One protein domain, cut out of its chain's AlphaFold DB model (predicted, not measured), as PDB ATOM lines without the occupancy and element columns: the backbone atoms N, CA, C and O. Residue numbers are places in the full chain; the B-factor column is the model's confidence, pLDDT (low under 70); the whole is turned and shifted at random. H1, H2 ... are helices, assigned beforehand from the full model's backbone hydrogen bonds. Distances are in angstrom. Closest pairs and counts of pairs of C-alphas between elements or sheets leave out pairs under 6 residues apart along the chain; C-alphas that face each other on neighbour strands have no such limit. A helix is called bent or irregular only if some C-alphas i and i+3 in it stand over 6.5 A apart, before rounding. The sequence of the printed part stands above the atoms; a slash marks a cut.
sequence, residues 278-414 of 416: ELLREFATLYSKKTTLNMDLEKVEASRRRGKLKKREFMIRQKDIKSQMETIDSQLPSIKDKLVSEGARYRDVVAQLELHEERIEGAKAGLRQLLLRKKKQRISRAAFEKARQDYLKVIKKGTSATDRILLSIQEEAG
ATOM      1  N   GLU A 278     -80.696  61.149  34.657       78.62
ATOM      2  CA  GLU A 278     -81.697  61.869  35.448       78.62
ATOM      3  C   GLU A 278     -82.016  63.264  34.882       78.62
ATOM      4  O   GLU A 278     -83.187  63.642  34.825       78.62
ATOM      5  N   LEU A 279     -81.005  64.004  34.405       81.19
ATOM      6  CA  LEU A 279     -81.185  65.329  33.798       81.19
ATOM      7  C   LEU A 279     -81.850  65.236  32.420       81.19
ATOM      8  O   LEU A 279     -82.710  66.060  32.099       81.19
ATOM      9  N   LEU A 280     -81.500  64.222  31.619       80.75
ATOM     10  CA  LEU A 280     -82.136  63.962  30.321       80.75
ATOM     11  C   LEU A 280     -83.618  63.610  30.491       80.75
ATOM     12  O   LEU A 280     -84.475  64.163  29.792       80.75
ATOM     13  N   ARG A 281     -83.938  62.772  31.482       82.19
ATOM     14  CA  ARG A 281     -85.315  62.406  31.819       82.19
ATOM     15  C   ARG A 281     -86.116  63.593  32.345       82.19
ATOM     16  O   ARG A 281     -87.251  63.816  31.915       82.19
ATOM     17  N   GLU A 282     -85.550  64.388  33.248       85.06
ATOM     18  CA  GLU A 282     -86.218  65.584  33.776       85.06
ATOM     19  C   GLU A 282     -86.514  66.589  32.650       85.06
ATOM     20  O   GLU A 282     -87.633  67.097  32.533       85.06
ATOM     21  N   PHE A 283     -85.555  66.805  31.747       85.50
ATOM     22  CA  PHE A 283     -85.732  67.676  30.589       85.50
ATOM     23  C   PHE A 283     -86.826  67.171  29.636       85.50
ATOM     24  O   PHE A 283     -87.739  67.927  29.285       85.50
ATOM     25  N   ALA A 284     -86.781  65.893  29.247       84.81
ATOM     26  CA  ALA A 284     -87.754  65.305  28.330       84.81
ATOM     27  C   ALA A 284     -89.177  65.308  28.915       84.81
ATOM     28  O   ALA A 284     -90.141  65.653  28.223       84.81
ATOM     29  N   THR A 285     -89.322  64.986  30.203       86.81
ATOM     30  CA  THR A 285     -90.627  64.957  30.882       86.81
ATOM     31  C   THR A 285     -91.235  66.350  31.028       86.81
ATOM     32  O   THR A 285     -92.415  66.535  30.715       86.81
ATOM     33  N   LEU A 286     -90.451  67.358  31.426       86.19
ATOM     34  CA  LEU A 286     -90.928  68.741  31.522       86.19
ATOM     35  C   LEU A 286     -91.307  69.314  30.155       86.19
ATOM     36  O   LEU A 286     -92.348  69.968  30.027       86.19
ATOM     37  N   TYR A 287     -90.521  69.027  29.118       84.81
ATOM     38  CA  TYR A 287     -90.800  69.504  27.766       84.81
ATOM     39  C   TYR A 287     -92.023  68.797  27.144       84.81
ATOM     40  O   TYR A 287     -92.889  69.441  26.540       84.81
ATOM     41  N   SER A 288     -92.175  67.488  27.359       85.06
ATOM     42  CA  SER A 288     -93.373  66.730  26.965       85.06
ATOM     43  C   SER A 288     -94.632  67.237  27.683       85.06
ATOM     44  O   SER A 288     -95.680  67.469  27.063       85.06
ATOM     45  N   LYS A 289     -94.522  67.536  28.985       87.75
ATOM     46  CA  LYS A 289     -95.608  68.127  29.779       87.75
ATOM     47  C   LYS A 289     -95.996  69.517  29.268       87.75
ATOM     48  O   LYS A 289     -97.189  69.793  29.133       87.75
ATOM     49  N   LYS A 290     -95.028  70.366  28.900       86.88
ATOM     50  CA  LYS A 290     -95.281  71.677  28.271       86.88
ATOM     51  C   LYS A 290     -96.055  71.540  26.958       86.88
ATOM     52  O   LYS A 290     -97.021  72.273  26.723       86.88
ATOM     53  N   THR A 291     -95.661  70.596  26.107       84.06
ATOM     54  CA  THR A 291     -96.337  70.328  24.828       84.06
ATOM     55  C   THR A 291     -97.775  69.848  25.049       84.06
ATOM     56  O   THR A 291     -98.708  70.368  24.432       84.06
ATOM     57  N   THR A 292     -97.974  68.936  26.002       87.75
ATOM     58  CA  THR A 292     -99.291  68.391  26.362       87.75
ATOM     59  C   THR A 292    -100.233  69.470  26.903       87.75
ATOM     60  O   THR A 292    -101.357  69.613  26.418       87.75
ATOM     61  N   LEU A 293     -99.761  70.310  27.831       88.00
ATOM     62  CA  LEU A 293    -100.554  71.410  28.396       88.00
ATOM     63  C   LEU A 293    -100.951  72.452  27.344       88.00
ATOM     64  O   LEU A 293    -102.076  72.955  27.366       88.00
ATOM     65  N   ASN A 294    -100.075  72.738  26.377       85.62
ATOM     66  CA  ASN A 294    -100.404  73.611  25.250       85.62
ATOM     67  C   ASN A 294    -101.520  73.028  24.368       85.62
ATOM     68  O   ASN A 294    -102.429  73.757  23.958       85.62
ATOM     69  N   MET A 295    -101.491  71.721  24.092       85.31
ATOM     70  CA  MET A 295    -102.567  71.055  23.350       85.31
ATOM     71  C   MET A 295    -103.884  71.070  24.130       85.31
ATOM     72  O   MET A 295    -104.949  71.306  23.553       85.31
ATOM     73  N   ASP A 296    -103.834  70.858  25.442       87.94
ATOM     74  CA  ASP A 296    -105.024  70.861  26.288       87.94
ATOM     75  C   ASP A 296    -105.632  72.260  26.432       87.94
ATOM     76  O   ASP A 296    -106.860  72.402  26.371       87.94
ATOM     77  N   LEU A 297    -104.809  73.312  26.486       88.12
ATOM     78  CA  LEU A 297    -105.275  74.697  26.410       88.12
ATOM     79  C   LEU A 297    -106.040  74.953  25.101       88.12
ATOM     80  O   LEU A 297    -107.152  75.493  25.122       88.12
ATOM     81  N   GLU A 298    -105.495  74.513  23.962       85.69
ATOM     82  CA  GLU A 298    -106.150  74.645  22.656       85.69
ATOM     83  C   GLU A 298    -107.476  73.869  22.587       85.69
ATOM     84  O   GLU A 298    -108.474  74.388  22.070       85.69
ATOM     85  N   LYS A 299    -107.538  72.657  23.157       88.50
ATOM     86  CA  LYS A 299    -108.777  71.861  23.244       88.50
ATOM     87  C   LYS A 299    -109.840  72.550  24.099       88.50
ATOM     88  O   LYS A 299    -111.015  72.571  23.712       88.50
ATOM     89  N   VAL A 300    -109.456  73.123  25.240       89.12
ATOM     90  CA  VAL A 300    -110.365  73.840  26.149       89.12
ATOM     91  C   VAL A 300    -110.902  75.114  25.484       89.12
ATOM     92  O   VAL A 300    -112.109  75.380  25.537       89.12
ATOM     93  N   GLU A 301    -110.061  75.862  24.765       86.44
ATOM     94  CA  GLU A 301    -110.487  77.023  23.974       86.44
ATOM     95  C   GLU A 301    -111.414  76.649  22.811       86.44
ATOM     96  O   GLU A 301    -112.446  77.297  22.602       86.44
ATOM     97  N   ALA A 302    -111.092  75.590  22.064       84.38
ATOM     98  CA  ALA A 302    -111.926  75.101  20.971       84.38
ATOM     99  C   ALA A 302    -113.297  74.622  21.473       84.38
ATOM    100  O   ALA A 302    -114.325  74.910  20.858       84.38
ATOM    101  N   SER A 303    -113.329  73.940  22.617       85.69
ATOM    102  CA  SER A 303    -114.560  73.428  23.220       85.69
ATOM    103  C   SER A 303    -115.450  74.546  23.775       85.69
ATOM    104  O   SER A 303    -116.673  74.470  23.636       85.69
ATOM    105  N   ARG A 304    -114.862  75.642  24.287       85.50
ATOM    106  CA  ARG A 304    -115.600  76.879  24.597       85.50
ATOM    107  C   ARG A 304    -116.187  77.520  23.339       85.50
ATOM    108  O   ARG A 304    -117.353  77.901  23.351       85.50
ATOM    109  N   ARG A 305    -115.415  77.629  22.248       82.31
ATOM    110  CA  ARG A 305    -115.910  78.188  20.969       82.31
ATOM    111  C   ARG A 305    -117.074  77.380  20.389       82.31
ATOM    112  O   ARG A 305    -117.941  77.959  19.749       82.31
ATOM    113  N   ARG A 306    -117.101  76.064  20.630       86.19
ATOM    114  CA  ARG A 306    -118.182  75.146  20.225       86.19
ATOM    115  C   ARG A 306    -119.372  75.118  21.200       86.19
ATOM    116  O   ARG A 306    -120.281  74.328  20.990       86.19
ATOM    117  N   GLY A 307    -119.356  75.917  22.273       83.25
ATOM    118  CA  GLY A 307    -120.444  75.988  23.257       83.25
ATOM    119  C   GLY A 307    -120.555  74.789  24.207       83.25
ATOM    120  O   GLY A 307    -121.497  74.725  24.986       83.25
ATOM    121  N   LYS A 308    -119.597  73.850  24.185       85.44
ATOM    122  CA  LYS A 308    -119.640  72.609  24.983       85.44
ATOM    123  C   LYS A 308    -119.220  72.785  26.450       85.44
ATOM    124  O   LYS A 308    -119.357  71.856  27.233       85.44
ATOM    125  N   LEU A 309    -118.671  73.945  26.813       84.50
ATOM    126  CA  LEU A 309    -118.105  74.229  28.137       84.50
ATOM    127  C   LEU A 309    -118.715  75.501  28.724       84.50
ATOM    128  O   LEU A 309    -118.744  76.547  28.065       84.50
ATOM    129  N   LYS A 310    -119.155  75.433  29.986       87.81
ATOM    130  CA  LYS A 310    -119.685  76.596  30.710       87.81
ATOM    131  C   LYS A 310    -118.555  77.589  31.011       87.81
ATOM    132  O   LYS A 310    -117.412  77.204  31.259       87.81
ATOM    133  N   LYS A 311    -118.867  78.893  31.054       87.50
ATOM    134  CA  LYS A 311    -117.876  79.969  31.290       87.50
ATOM    135  C   LYS A 311    -117.063  79.752  32.575       87.50
ATOM    136  O   LYS A 311    -115.858  79.978  32.567       87.50
ATOM    137  N   ARG A 312    -117.713  79.302  33.655       87.88
ATOM    138  CA  ARG A 312    -117.072  79.038  34.956       87.88
ATOM    139  C   ARG A 312    -116.055  77.896  34.873       87.88
ATOM    140  O   ARG A 312    -114.924  78.070  35.305       87.88
ATOM    141  N   GLU A 313    -116.434  76.776  34.265       85.81
ATOM    142  CA  GLU A 313    -115.563  75.605  34.076       85.81
ATOM    143  C   GLU A 313    -114.368  75.927  33.176       85.81
ATOM    144  O   GLU A 313    -113.242  75.539  33.476       85.81
ATOM    145  N   PHE A 314    -114.594  76.703  32.111       89.12
ATOM    146  CA  PHE A 314    -113.517  77.187  31.257       89.12
ATOM    147  C   PHE A 314    -112.505  78.041  32.032       89.12
ATOM    148  O   PHE A 314    -111.309  77.827  31.881       89.12
ATOM    149  N   MET A 315    -112.958  78.994  32.858       87.69
ATOM    150  CA  MET A 315    -112.041  79.861  33.611       87.69
ATOM    151  C   MET A 315    -111.207  79.076  34.626       87.69
ATOM    152  O   MET A 315    -110.024  79.365  34.775       87.69
ATOM    153  N   ILE A 316    -111.797  78.073  35.285       90.56
ATOM    154  CA  ILE A 316    -111.080  77.220  36.242       90.56
ATOM    155  C   ILE A 316    -110.009  76.394  35.520       90.56
ATOM    156  O   ILE A 316    -108.841  76.478  35.884       90.56
ATOM    157  N   ARG A 317    -110.376  75.673  34.450       87.75
ATOM    158  CA  ARG A 317    -109.427  74.842  33.685       87.75
ATOM    159  C   ARG A 317    -108.346  75.668  32.998       87.75
ATOM    160  O   ARG A 317    -107.190  75.274  32.980       87.75
ATOM    161  N   GLN A 318    -108.701  76.832  32.454       90.88
ATOM    162  CA  GLN A 318    -107.720  77.729  31.849       90.88
ATOM    163  C   GLN A 318    -106.730  78.258  32.892       90.88
ATOM    164  O   GLN A 318    -105.547  78.369  32.589       90.88
ATOM    165  N   LYS A 319    -107.201  78.607  34.096       90.31
ATOM    166  CA  LYS A 319    -106.332  79.083  35.177       90.31
ATOM    167  C   LYS A 319    -105.385  77.980  35.653       90.31
ATOM    168  O   LYS A 319    -104.205  78.257  35.814       90.31
ATOM    169  N   ASP A 320    -105.891  76.764  35.827       91.12
ATOM    170  CA  ASP A 320    -105.096  75.599  36.226       91.12
ATOM    171  C   ASP A 320    -103.996  75.282  35.198       91.12
ATOM    172  O   ASP A 320    -102.815  75.302  35.534       91.12
ATOM    173  N   ILE A 321    -104.358  75.144  33.915       89.81
ATOM    174  CA  ILE A 321    -103.387  74.886  32.836       89.81
ATOM    175  C   ILE A 321    -102.329  75.999  32.763       89.81
ATOM    176  O   ILE A 321    -101.143  75.709  32.640       89.81
ATOM    177  N   LYS A 322    -102.728  77.273  32.889       89.38
ATOM    178  CA  LYS A 322    -101.781  78.400  32.893       89.38
ATOM    179  C   LYS A 322    -100.842  78.389  34.099       89.38
ATOM    180  O   LYS A 322     -99.667  78.671  33.924       89.38
ATOM    181  N   SER A 323    -101.338  78.039  35.286       90.25
ATOM    182  CA  SER A 323    -100.512  77.922  36.496       90.25
ATOM    183  C   SER A 323     -99.470  76.809  36.361       90.25
ATOM    184  O   SER A 323     -98.326  76.967  36.785       90.25
ATOM    185  N   GLN A 324     -99.852  75.684  35.749       88.44
ATOM    186  CA  GLN A 324     -98.935  74.578  35.482       88.44
ATOM    187  C   GLN A 324     -97.904  74.943  34.406       88.44
ATOM    188  O   GLN A 324     -96.735  74.597  34.549       88.44
ATOM    189  N   MET A 325     -98.308  75.681  33.365       88.31
ATOM    190  CA  MET A 325     -97.384  76.212  32.357       88.31
ATOM    191  C   MET A 325     -96.371  77.185  32.966       88.31
ATOM    192  O   MET A 325     -95.188  77.041  32.701       88.31
ATOM    193  N   GLU A 326     -96.805  78.108  33.829       88.06
ATOM    194  CA  GLU A 326     -95.919  79.068  34.506       88.06
ATOM    195  C   GLU A 326     -94.870  78.365  35.381       88.06
ATOM    196  O   GLU A 326     -93.700  78.738  35.382       88.06
ATOM    197  N   THR A 327     -95.267  77.280  36.054       87.75
ATOM    198  CA  THR A 327     -94.332  76.440  36.819       87.75
ATOM    199  C   THR A 327     -93.274  75.825  35.898       87.75
ATOM    200  O   THR A 327     -92.083  75.915  36.185       87.75
ATOM    201  N   ILE A 328     -93.682  75.263  34.756       87.81
ATOM    202  CA  ILE A 328     -92.749  74.647  33.802       87.81
ATOM    203  C   ILE A 328     -91.845  75.696  33.149       87.81
ATOM    204  O   ILE A 328     -90.639  75.484  33.068       87.81
ATOM    205  N   ASP A 329     -92.387  76.840  32.732       85.06
ATOM    206  CA  ASP A 329     -91.611  77.921  32.115       85.06
ATOM    207  C   ASP A 329     -90.593  78.535  33.098       85.06
ATOM    208  O   ASP A 329     -89.563  79.040  32.659       85.06
ATOM    209  N   SER A 330     -90.819  78.436  34.416       87.06
ATOM    210  CA  SER A 330     -89.834  78.831  35.436       87.06
ATOM    211  C   SER A 330     -88.702  77.810  35.639       87.06
ATOM    212  O   SER A 330     -87.570  78.195  35.926       87.06
ATOM    213  N   GLN A 331     -88.980  76.513  35.462       85.50
ATOM    214  CA  GLN A 331     -88.014  75.425  35.675       85.50
ATOM    215  C   GLN A 331     -87.163  75.145  34.428       85.50
ATOM    216  O   GLN A 331     -85.968  74.859  34.532       85.50
ATOM    217  N   LEU A 332     -87.765  75.276  33.243       84.44
ATOM    218  CA  LEU A 332     -87.169  74.904  31.963       84.44
ATOM    219  C   LEU A 332     -85.841  75.626  31.644       84.44
ATOM    220  O   LEU A 332     -84.934  74.944  31.171       84.44
ATOM    221  N   PRO A 333     -85.659  76.937  31.912       85.31
ATOM    222  CA  PRO A 333     -84.388  77.620  31.652       85.31
ATOM    223  C   PRO A 333     -83.229  77.024  32.456       85.31
ATOM    224  O   PRO A 333     -82.175  76.738  31.900       85.31
ATOM    225  N   SER A 334     -83.456  76.724  33.740       85.88
ATOM    226  CA  SER A 334     -82.413  76.176  34.617       85.88
ATOM    227  C   SER A 334     -81.923  74.791  34.178       85.88
ATOM    228  O   SER A 334     -80.752  74.462  34.351       85.88
ATOM    229  N   ILE A 335     -82.808  73.984  33.592       84.00
ATOM    230  CA  ILE A 335     -82.492  72.632  33.117       84.00
ATOM    231  C   ILE A 335     -81.874  72.690  31.718       84.00
ATOM    232  O   ILE A 335     -80.935  71.949  31.445       84.00
ATOM    233  N   LYS A 336     -82.324  73.618  30.860       84.88
ATOM    234  CA  LYS A 336     -81.674  73.911  29.575       84.88
ATOM    235  C   LYS A 336     -80.216  74.322  29.768       84.88
ATOM    236  O   LYS A 336     -79.353  73.773  29.095       84.88
ATOM    237  N   ASP A 337     -79.939  75.230  30.702       84.44
ATOM    238  CA  ASP A 337     -78.578  75.718  30.955       84.44
ATOM    239  C   ASP A 337     -77.655  74.599  31.456       84.44
ATOM    240  O   ASP A 337     -76.525  74.466  30.981       84.44
ATOM    241  N   LYS A 338     -78.160  73.739  32.352       83.19
ATOM    242  CA  LYS A 338     -77.450  72.527  32.791       83.19
ATOM    243  C   LYS A 338     -77.171  71.602  31.610       83.19
ATOM    244  O   LYS A 338     -76.029  71.220  31.401       83.19
ATOM    245  N   LEU A 339     -78.169  71.328  30.776       81.69
ATOM    246  CA  LEU A 339     -78.033  70.433  29.628       81.69
ATOM    247  C   LEU A 339     -77.056  70.976  28.562       81.69
ATOM    248  O   LEU A 339     -76.281  70.222  27.983       81.69
ATOM    249  N   VAL A 340     -77.029  72.295  28.343       83.06
ATOM    250  CA  VAL A 340     -76.072  72.973  27.448       83.06
ATOM    251  C   VAL A 340     -74.637  72.917  27.990       83.06
ATOM    252  O   VAL A 340     -73.686  72.953  27.201       83.06
ATOM    253  N   SER A 341     -74.465  72.836  29.314       80.12
ATOM    254  CA  SER A 341     -73.147  72.745  29.956       80.12
ATOM    255  C   SER A 341     -72.498  71.359  29.845       80.12
ATOM    256  O   SER A 341     -71.273  71.276  29.844       80.12
ATOM    257  N   GLU A 342     -73.296  70.305  29.644       77.69
ATOM    258  CA  GLU A 342     -72.831  68.911  29.537       77.69
ATOM    259  C   GLU A 342     -72.196  68.577  28.174       77.69
ATOM    260  O   GLU A 342     -71.451  67.608  28.050       77.69
ATOM    261  N   GLY A 343     -72.440  69.372  27.119       79.00
ATOM    262  CA  GLY A 343     -71.756  69.157  25.839       79.00
ATOM    263  C   GLY A 343     -72.292  69.926  24.632       79.00
ATOM    264  O   GLY A 343     -73.436  70.378  24.587       79.00
ATOM    265  N   ALA A 344     -71.456  70.032  23.591       79.56
ATOM    266  CA  ALA A 344     -71.806  70.688  22.327       79.56
ATOM    267  C   ALA A 344     -72.993  70.012  21.611       79.56
ATOM    268  O   ALA A 344     -73.839  70.695  21.043       79.56
ATOM    269  N   ARG A 345     -73.108  68.680  21.718       81.31
ATOM    270  CA  ARG A 345     -74.221  67.902  21.153       81.31
ATOM    271  C   ARG A 345     -75.570  68.311  21.750       81.31
ATOM    272  O   ARG A 345     -76.531  68.519  21.015       81.31
ATOM    273  N   TYR A 346     -75.639  68.485  23.069       81.62
ATOM    274  CA  TYR A 346     -76.870  68.896  23.743       81.62
ATOM    275  C   TYR A 346     -77.225  70.360  23.496       81.62
ATOM    276  O   TYR A 346     -78.402  70.698  23.385       81.62
ATOM    277  N   ARG A 347     -76.221  71.225  23.316       83.50
ATOM    278  CA  ARG A 347     -76.437  72.599  22.850       83.50
ATOM    279  C   ARG A 347     -77.142  72.631  21.495       83.50
ATOM    280  O   ARG A 347     -78.101  73.382  21.338       83.50
ATOM    281  N   ASP A 348     -76.709  71.800  20.550       84.62
ATOM    282  CA  ASP A 348     -77.336  71.716  19.227       84.62
ATOM    283  C   ASP A 348     -78.769  71.168  19.312       84.62
ATOM    284  O   ASP A 348     -79.669  71.679  18.644       84.62
ATOM    285  N   VAL A 349     -79.009  70.178  20.176       85.50
ATOM    286  CA  VAL A 349     -80.345  69.615  20.440       85.50
ATOM    287  C   VAL A 349     -81.297  70.665  21.027       85.50
ATOM    288  O   VAL A 349     -82.416  70.831  20.533       85.50
ATOM    289  N   VAL A 350     -80.853  71.423  22.036       86.88
ATOM    290  CA  VAL A 350     -81.640  72.513  22.636       86.88
ATOM    291  C   VAL A 350     -81.902  73.620  21.611       86.88
ATOM    292  O   VAL A 350     -83.043  74.061  21.478       86.88
ATOM    293  N   ALA A 351     -80.900  74.009  20.817       87.06
ATOM    294  CA  ALA A 351     -81.060  75.017  19.768       87.06
ATOM    295  C   ALA A 351     -82.058  74.583  18.679       87.06
ATOM    296  O   ALA A 351     -82.852  75.392  18.195       87.06
ATOM    297  N   GLN A 352     -82.066  73.300  18.302       88.31
ATOM    298  CA  GLN A 352     -83.052  72.759  17.364       88.31
ATOM    299  C   GLN A 352     -84.469  72.770  17.948       88.31
ATOM    300  O   GLN A 352     -85.410  73.138  17.240       88.31
ATOM    301  N   LEU A 353     -84.631  72.412  19.226       87.38
ATOM    302  CA  LEU A 353     -85.923  72.487  19.915       87.38
ATOM    303  C   LEU A 353     -86.459  73.921  19.940       87.38
ATOM    304  O   LEU A 353     -87.611  74.141  19.571       87.38
ATOM    305  N   GLU A 354     -85.621  74.900  20.285       88.44
ATOM    306  CA  GLU A 354     -86.002  76.319  20.305       88.44
ATOM    307  C   GLU A 354     -86.364  76.843  18.915       88.44
ATOM    308  O   GLU A 354     -87.401  77.486  18.745       88.44
ATOM    309  N   LEU A 355     -85.585  76.483  17.892       91.38
ATOM    310  CA  LEU A 355     -85.886  76.827  16.505       91.38
ATOM    311  C   LEU A 355     -87.245  76.264  16.058       91.38
ATOM    312  O   LEU A 355     -87.993  76.911  15.318       91.38
ATOM    313  N   HIS A 356     -87.571  75.034  16.456       89.75
ATOM    314  CA  HIS A 356     -88.854  74.419  16.134       89.75
ATOM    315  C   HIS A 356     -90.012  75.037  16.929       89.75
ATOM    316  O   HIS A 356     -91.076  75.261  16.344       89.75
ATOM    317  N   GLU A 357     -89.805  75.384  18.198       86.50
ATOM    318  CA  GLU A 357     -90.776  76.090  19.042       86.50
ATOM    319  C   GLU A 357     -91.098  77.481  18.473       86.50
ATOM    320  O   GLU A 357     -92.270  77.798  18.254       86.50
ATOM    321  N   GLU A 358     -90.078  78.253  18.089       90.25
ATOM    322  CA  GLU A 358     -90.237  79.566  17.458       90.25
ATOM    323  C   GLU A 358     -90.988  79.463  16.121       90.25
ATOM    324  O   GLU A 358     -91.906  80.239  15.839       90.25
ATOM    325  N   ARG A 359     -90.679  78.452  15.297       89.12
ATOM    326  CA  ARG A 359     -91.409  78.193  14.041       89.12
ATOM    327  C   ARG A 359     -92.882  77.869  14.284       89.12
ATOM    328  O   ARG A 359     -93.741  78.325  13.520       89.12
ATOM    329  N   ILE A 360     -93.190  77.079  15.313       88.88
ATOM    330  CA  ILE A 360     -94.569  76.744  15.691       88.88
ATOM    331  C   ILE A 360     -95.293  78.000  16.180       88.88
ATOM    332  O   ILE A 360     -96.411  78.271  15.733       88.88
ATOM    333  N   GLU A 361     -94.677  78.780  17.066       88.06
ATOM    334  CA  GLU A 361     -95.274  79.996  17.611       88.06
ATOM    335  C   GLU A 361     -95.486  81.062  16.526       88.06
ATOM    336  O   GLU A 361     -96.587  81.614  16.410       88.06
ATOM    337  N   GLY A 362     -94.503  81.263  15.647       89.31
ATOM    338  CA  GLY A 362     -94.599  82.145  14.486       89.31
ATOM    339  C   GLY A 362     -95.735  81.743  13.541       89.31
ATOM    340  O   GLY A 362     -96.545  82.584  13.135       89.31
ATOM    341  N   ALA A 363     -95.886  80.445  13.251       89.44
ATOM    342  CA  ALA A 363     -96.994  79.943  12.439       89.44
ATOM    343  C   ALA A 363     -98.362  80.106  13.133       89.44
ATOM    344  O   ALA A 363     -99.348  80.467  12.480       89.44
ATOM    345  N   LYS A 364     -98.442  79.915  14.459       88.25
ATOM    346  CA  LYS A 364     -99.664  80.170  15.247       88.25
ATOM    347  C   LYS A 364    -100.030  81.656  15.256       88.25
ATOM    348  O   LYS A 364    -101.206  81.996  15.087       88.25
ATOM    349  N   ALA A 365     -99.058  82.553  15.412       88.88
ATOM    350  CA  ALA A 365     -99.265  83.998  15.340       88.88
ATOM    351  C   ALA A 365     -99.745  84.428  13.942       88.88
ATOM    352  O   ALA A 365    -100.741  85.153  13.828       88.88
ATOM    353  N   GLY A 366     -99.122  83.900  12.883       89.00
ATOM    354  CA  GLY A 366     -99.548  84.089  11.496       89.00
ATOM    355  C   GLY A 366    -100.986  83.619  11.255       89.00
ATOM    356  O   GLY A 366    -101.796  84.350  10.677       89.00
ATOM    357  N   LEU A 367    -101.362  82.457  11.798       88.44
ATOM    358  CA  LEU A 367    -102.728  81.937  11.727       88.44
ATOM    359  C   LEU A 367    -103.737  82.837  12.466       88.44
ATOM    360  O   LEU A 367    -104.827  83.094  11.946       88.44
ATOM    361  N   ARG A 368    -103.390  83.371  13.647       87.19
ATOM    362  CA  ARG A 368    -104.236  84.335  14.383       87.19
ATOM    363  C   ARG A 368    -104.454  85.616  13.572       87.19
ATOM    364  O   ARG A 368    -105.591  86.075  13.450       87.19
ATOM    365  N   GLN A 369    -103.402  86.164  12.963       88.81
ATOM    366  CA  GLN A 369    -103.515  87.338  12.093       88.81
ATOM    367  C   GLN A 369    -104.357  87.050  10.840       88.81
ATOM    368  O   GLN A 369    -105.195  87.870  10.458       88.81
ATOM    369  N   LEU A 370    -104.195  85.872  10.232       88.75
ATOM    370  CA  LEU A 370    -104.981  85.428   9.080       88.75
ATOM    371  C   LEU A 370    -106.480  85.332   9.419       88.75
ATOM    372  O   LEU A 370    -107.324  85.792   8.646       88.75
ATOM    373  N   LEU A 371    -106.821  84.811  10.604       86.69
ATOM    374  CA  LEU A 371    -108.199  84.773  11.107       86.69
ATOM    375  C   LEU A 371    -108.785  86.179  11.307       86.69
ATOM    376  O   LEU A 371    -109.940  86.415  10.948       86.69
ATOM    377  N   LEU A 372    -107.995  87.133  11.813       87.12
ATOM    378  CA  LEU A 372    -108.417  88.532  11.943       87.12
ATOM    379  C   LEU A 372    -108.640  89.200  10.577       87.12
ATOM    380  O   LEU A 372    -109.618  89.931  10.410       87.12
ATOM    381  N   ARG A 373    -107.782  88.932   9.584       87.56
ATOM    382  CA  ARG A 373    -107.938  89.443   8.208       87.56
ATOM    383  C   ARG A 373    -109.183  88.874   7.525       87.56
ATOM    384  O   ARG A 373    -109.916  89.643   6.904       87.56
ATOM    385  N   LYS A 374    -109.476  87.580   7.713       87.50
ATOM    386  CA  LYS A 374    -110.730  86.953   7.253       87.50
ATOM    387  C   LYS A 374    -111.954  87.580   7.912       87.50
ATOM    388  O   LYS A 374    -112.908  87.908   7.216       87.50
ATOM    389  N   LYS A 375    -111.920  87.791   9.233       86.38
ATOM    390  CA  LYS A 375    -113.023  88.442   9.963       86.38
ATOM    391  C   LYS A 375    -113.295  89.861   9.445       86.38
ATOM    392  O   LYS A 375    -114.443  90.276   9.404       86.38
ATOM    393  N   LYS A 376    -112.252  90.580   9.017       89.56
ATOM    394  CA  LYS A 376    -112.344  91.915   8.401       89.56
ATOM    395  C   LYS A 376    -112.625  91.888   6.884       89.56
ATOM    396  O   LYS A 376    -112.533  92.938   6.264       89.56
ATOM    397  N   GLN A 377    -112.903  90.719   6.288       81.31
ATOM    398  CA  GLN A 377    -113.122  90.510   4.842       81.31
ATOM    399  C   GLN A 377    -111.989  91.024   3.925       81.31
ATOM    400  O   GLN A 377    -112.194  91.275   2.745       81.31
ATOM    401  N   ARG A 378    -110.757  91.139   4.438       80.88
ATOM    402  CA  ARG A 378    -109.597  91.674   3.692       80.88
ATOM    403  C   ARG A 378    -108.831  90.614   2.886       80.88
ATOM    404  O   ARG A 378    -107.682  90.838   2.524       80.88
ATOM    405  N   ILE A 379    -109.410  89.429   2.683       85.75
ATOM    406  CA  ILE A 379    -108.781  88.306   1.973       85.75
ATOM    407  C   ILE A 379    -109.852  87.442   1.300       85.75
ATOM    408  O   ILE A 379    -110.915  87.207   1.878       85.75
ATOM    409  N   SER A 380    -109.570  86.957   0.090       86.69
ATOM    410  CA  SER A 380    -110.457  86.031  -0.618       86.69
ATOM    411  C   SER A 380    -110.500  84.660   0.069       86.69
ATOM    412  O   SER A 380    -109.562  84.250   0.760       86.69
ATOM    413  N   ARG A 381    -111.601  83.919  -0.115       84.38
ATOM    414  CA  ARG A 381    -111.798  82.597   0.507       84.38
ATOM    415  C   ARG A 381    -110.705  81.597   0.110       84.38
ATOM    416  O   ARG A 381    -110.153  80.940   0.988       84.38
ATOM    417  N   ALA A 382    -110.359  81.545  -1.177       87.50
ATOM    418  CA  ALA A 382    -109.320  80.658  -1.697       87.50
ATOM    419  C   ALA A 382    -107.929  80.991  -1.125       87.50
ATOM    420  O   ALA A 382    -107.207  80.098  -0.685       87.50
ATOM    421  N   ALA A 383    -107.576  82.282  -1.042       85.81
ATOM    422  CA  ALA A 383    -106.306  82.708  -0.452       85.81
ATOM    423  C   ALA A 383    -106.237  82.416   1.057       85.81
ATOM    424  O   ALA A 383    -105.183  82.042   1.568       85.81
ATOM    425  N   PHE A 384    -107.361  82.532   1.773       89.88
ATOM    426  CA  PHE A 384    -107.440  82.163   3.184       89.88
ATOM    427  C   PHE A 384    -107.233  80.662   3.413       89.88
ATOM    428  O   PHE A 384    -106.508  80.282   4.329       89.88
ATOM    429  N   GLU A 385    -107.886  79.809   2.621       89.31
ATOM    430  CA  GLU A 385    -107.789  78.355   2.782       89.31
ATOM    431  C   GLU A 385    -106.373  77.852   2.478       89.31
ATOM    432  O   GLU A 385    -105.829  77.097   3.286       89.31
ATOM    433  N   LYS A 386    -105.736  78.364   1.415       92.44
ATOM    434  CA  LYS A 386    -104.339  78.050   1.077       92.44
ATOM    435  C   LYS A 386    -103.370  78.471   2.187       92.44
ATOM    436  O   LYS A 386    -102.678  77.628   2.748       92.44
ATOM    437  N   ALA A 387    -103.401  79.742   2.598       89.12
ATOM    438  CA  ALA A 387    -102.516  80.238   3.656       89.12
ATOM    439  C   ALA A 387    -102.742  79.513   4.996       89.12
ATOM    440  O   ALA A 387    -101.801  79.256   5.742       89.12
ATOM    441  N   ARG A 388    -103.991  79.141   5.313       91.19
ATOM    442  CA  ARG A 388    -104.307  78.342   6.504       91.19
ATOM    443  C   ARG A 388    -103.665  76.956   6.438       91.19
ATOM    444  O   ARG A 388    -103.143  76.505   7.453       91.19
ATOM    445  N   GLN A 389    -103.738  76.276   5.295       91.75
ATOM    446  CA  GLN A 389    -103.116  74.963   5.117       91.75
ATOM    447  C   GLN A 389    -101.593  75.046   5.249       91.75
ATOM    448  O   GLN A 389    -101.013  74.204   5.932       91.75
ATOM    449  N   ASP A 390    -100.970  76.088   4.699       91.56
ATOM    450  CA  ASP A 390     -99.525  76.305   4.807       91.56
ATOM    451  C   ASP A 390     -99.087  76.473   6.272       91.56
ATOM    452  O   ASP A 390     -98.194  75.762   6.735       91.56
ATOM    453  N   TYR A 391     -99.778  77.317   7.055       91.94
ATOM    454  CA  TYR A 391     -99.489  77.465   8.490       91.94
ATOM    455  C   TYR A 391     -99.717  76.167   9.277       91.94
ATOM    456  O   TYR A 391     -98.902  75.814  10.128       91.94
ATOM    457  N   LEU A 392    -100.790  75.422   8.988       89.44
ATOM    458  CA  LEU A 392    -101.047  74.132   9.641       89.44
ATOM    459  C   LEU A 392     -99.977  73.088   9.297       89.44
ATOM    460  O   LEU A 392     -99.586  72.308  10.166       89.44
ATOM    461  N   LYS A 393     -99.469  73.087   8.060       93.12
ATOM    462  CA  LYS A 393     -98.382  72.201   7.628       93.12
ATOM    463  C   LYS A 393     -97.081  72.518   8.364       93.12
ATOM    464  O   LYS A 393     -96.402  71.590   8.798       93.12
ATOM    465  N   VAL A 394     -96.762  73.800   8.553       91.06
ATOM    466  CA  VAL A 394     -95.595  74.232   9.344       91.06
ATOM    467  C   VAL A 394     -95.730  73.793  10.802       91.06
ATOM    468  O   VAL A 394     -94.794  73.203  11.334       91.06
ATOM    469  N   ILE A 395     -96.903  73.978  11.422       88.06
ATOM    470  CA  ILE A 395     -97.161  73.533  12.803       88.06
ATOM    471  C   ILE A 395     -97.012  72.009  12.926       88.06
ATOM    472  O   ILE A 395     -96.339  71.533  13.839       88.06
ATOM    473  N   LYS A 396     -97.579  71.233  11.993       89.81
ATOM    474  CA  LYS A 396     -97.471  69.764  11.993       89.81
ATOM    475  C   LYS A 396     -96.023  69.288  11.823       89.81
ATOM    476  O   LYS A 396     -95.601  68.342  12.477       89.81
ATOM    477  N   LYS A 397     -95.253  69.938  10.945       91.12
ATOM    478  CA  LYS A 397     -93.838  69.598  10.732       91.12
ATOM    479  C   LYS A 397     -92.980  69.964  11.944       91.12
ATOM    480  O   LYS A 397     -92.099  69.194  12.296       91.12
ATOM    481  N   GLY A 398     -93.238  71.117  12.564       87.94
ATOM    482  CA  GLY A 398     -92.553  71.542  13.785       87.94
ATOM    483  C   GLY A 398     -92.807  70.578  14.942       87.94
ATOM    484  O   GLY A 398     -91.857  70.058  15.502       87.94
ATOM    485  N   THR A 399     -94.078  70.274  15.223       86.88
ATOM    486  CA  THR A 399     -94.475  69.347  16.304       86.88
ATOM    487  C   THR A 399     -93.859  67.960  16.140       86.88
ATOM    488  O   THR A 399     -93.207  67.480  17.054       86.88
ATOM    489  N   SER A 400     -93.935  67.361  14.946       88.38
ATOM    490  CA  SER A 400     -93.308  66.054  14.701       88.38
ATOM    491  C   SER A 400     -91.780  66.063  14.837       88.38
ATOM    492  O   SER A 400     -91.206  65.037  15.187       88.38
ATOM    493  N   ALA A 401     -91.112  67.178  14.529       88.00
ATOM    494  CA  ALA A 401     -89.668  67.302  14.719       88.00
ATOM    495  C   ALA A 401     -89.315  67.394  16.208       88.00
ATOM    496  O   ALA A 401     -88.428  66.679  16.658       88.00
ATOM    497  N   THR A 402     -90.059  68.195  16.973       87.69
ATOM    498  CA  THR A 402     -89.954  68.263  18.433       87.69
ATOM    499  C   THR A 402     -90.153  66.888  19.076       87.69
ATOM    500  O   THR A 402     -89.308  66.472  19.860       87.69
ATOM    501  N   ASP A 403     -91.193  66.144  18.690       86.56
ATOM    502  CA  ASP A 403     -91.475  64.811  19.247       86.56
ATOM    503  C   ASP A 403     -90.337  63.813  18.973       86.56
ATOM    504  O   ASP A 403     -89.968  63.041  19.850       86.56
ATOM    505  N   ARG A 404     -89.733  63.856  17.776       88.38
ATOM    506  CA  ARG A 404     -88.580  63.003  17.428       88.38
ATOM    507  C   ARG A 404     -87.342  63.331  18.252       88.38
ATOM    508  O   ARG A 404     -86.645  62.417  18.673       88.38
ATOM    509  N   ILE A 405     -87.067  64.617  18.468       87.50
ATOM    510  CA  ILE A 405     -85.926  65.041  19.283       87.50
ATOM    511  C   ILE A 405     -86.135  64.595  20.736       87.50
ATOM    512  O   ILE A 405     -85.221  64.045  21.340       87.50
ATOM    513  N   LEU A 406     -87.345  64.753  21.283       86.31
ATOM    514  CA  LEU A 406     -87.664  64.285  22.636       86.31
ATOM    515  C   LEU A 406     -87.538  62.766  22.770       86.31
ATOM    516  O   LEU A 406     -86.975  62.311  23.759       86.31
ATOM    517  N   LEU A 407     -87.993  62.000  21.773       86.19
ATOM    518  CA  LEU A 407     -87.850  60.542  21.754       86.19
ATOM    519  C   LEU A 407     -86.372  60.127  21.795       86.19
ATOM    520  O   LEU A 407     -85.999  59.304  22.617       86.19
ATOM    521  N   SER A 408     -85.514  60.775  20.998       84.12
ATOM    522  CA  SER A 408     -84.072  60.480  21.008       84.12
ATOM    523  C   SER A 408     -83.395  60.792  22.348       84.12
ATOM    524  O   SER A 408     -82.459  60.106  22.739       84.12
ATOM    525  N   ILE A 409     -83.888  61.799  23.081       83.81
ATOM    526  CA  ILE A 409     -83.396  62.123  24.430       83.81
ATOM    527  C   ILE A 409     -83.869  61.069  25.445       83.81
ATOM    528  O   ILE A 409     -83.138  60.761  26.379       83.81
ATOM    529  N   GLN A 410     -85.076  60.517  25.274       81.06
ATOM    530  CA  GLN A 410     -85.622  59.466  26.141       81.06
ATOM    531  C   GLN A 410     -84.936  58.111  25.931       81.06
ATOM    532  O   GLN A 410     -84.655  57.428  26.912       81.06
ATOM    533  N   GLU A 411     -84.621  57.758  24.683       81.56
ATOM    534  CA  GLU A 411     -83.802  56.583  24.343       81.56
ATOM    535  C   GLU A 411     -82.402  56.703  24.970       81.56
ATOM    536  O   GLU A 411     -81.898  55.767  25.580       81.56
ATOM    537  N   GLU A 412     -81.789  57.890  24.908       78.00
ATOM    538  CA  GLU A 412     -80.480  58.144  25.525       78.00
ATOM    539  C   GLU A 412     -80.523  58.150  27.066       78.00
ATOM    540  O   GLU A 412     -79.514  57.876  27.714       78.00
ATOM    541  N   ALA A 413     -81.689  58.417  27.661       75.06
ATOM    542  CA  ALA A 413     -81.915  58.318  29.101       75.06
ATOM    543  C   ALA A 413     -82.195  56.878  29.589       75.06
ATOM    544  O   ALA A 413     -82.215  56.661  30.800       75.06
ATOM    545  N   GLY A 414     -82.398  55.909  28.682       68.62
ATOM    546  CA  GLY A 414     -82.678  54.504  29.011       68.62
ATOM    547  C   GLY A 414     -84.128  54.202  29.416       68.62
ATOM    548  O   GLY A 414     -84.382  53.170  30.033       68.62
TER     549      GLY A 414
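This is residues 278 to 414 of the 416 residues of an uncharacterized protein of Thorarchaeota archaeon (strain OWC) (UniProt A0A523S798). Two long helical hairpins, H1 with H2a and H3 with H4, meet at one end and splay apart as an open V. The short arm H2b of the bent helix H2 joins them at the meeting end, where the beginning of H1 also packs on the end of H4. The printed part has 137 residues with four named helices, H1 to H4 in order, and no named strand: all helix. It is loose, with a radius of gyration of the C-alphas of 17.7 A, and spans 52 by 36 by 22 A.

Start with H1, residues 278 to 305, and H2, residues 311 to 341, assigned as one helix by its hydrogen bonds but bent: C-alphas 330 and 333 are 6.7 A apart, and its arms are H2a, 311 to 330, and H2b, 333 to 341. H1 and H2a touch as a hairpin, at a shallow tilt of 23 degrees, with C-alphas of Leu 293 and Ile 321 closest at 6.3 A. H2b and H3, residues 344 to 375, form a hairpin at a steep tilt of 39 degrees; H3 touches H2b with residues 346 to 350 alone, and the C-alphas of Val 340 and Arg 347 are closest, 4.6 A. H3 and H4, residues 381 to 412, form a hairpin at 22 degrees, a shallow tilt, closest at the C-alphas of Ile 360 and Ile 395, 5.0 A. H1 touches H4 with residues 280 to 288 alone; the C-alphas of Ala 284 and Leu 406 are closest, 5.8 A. H1 and H3 are apart. In H1, H2a, H2b, H3 and H4 every O i to N i+4 pair is within hydrogen-bond range.

Find C-alpha 278 at (-81.697, 61.869, 35.448); H1 runs 40.6 A from there. H2a measures 28.4 A and H2b 12.4 A. H3 begins at (-71.806, 70.688, 22.327) and runs 46.6 A; H4, 47.0 A long, ends at C-alpha 412, (-80.480, 58.144, 25.525).

The C-alphas farthest apart, of Gln 377 and Gly 414, are 53.0 A apart. The printed part has no cut, and its three links are tight. Residue 414 alone has pLDDT under 70.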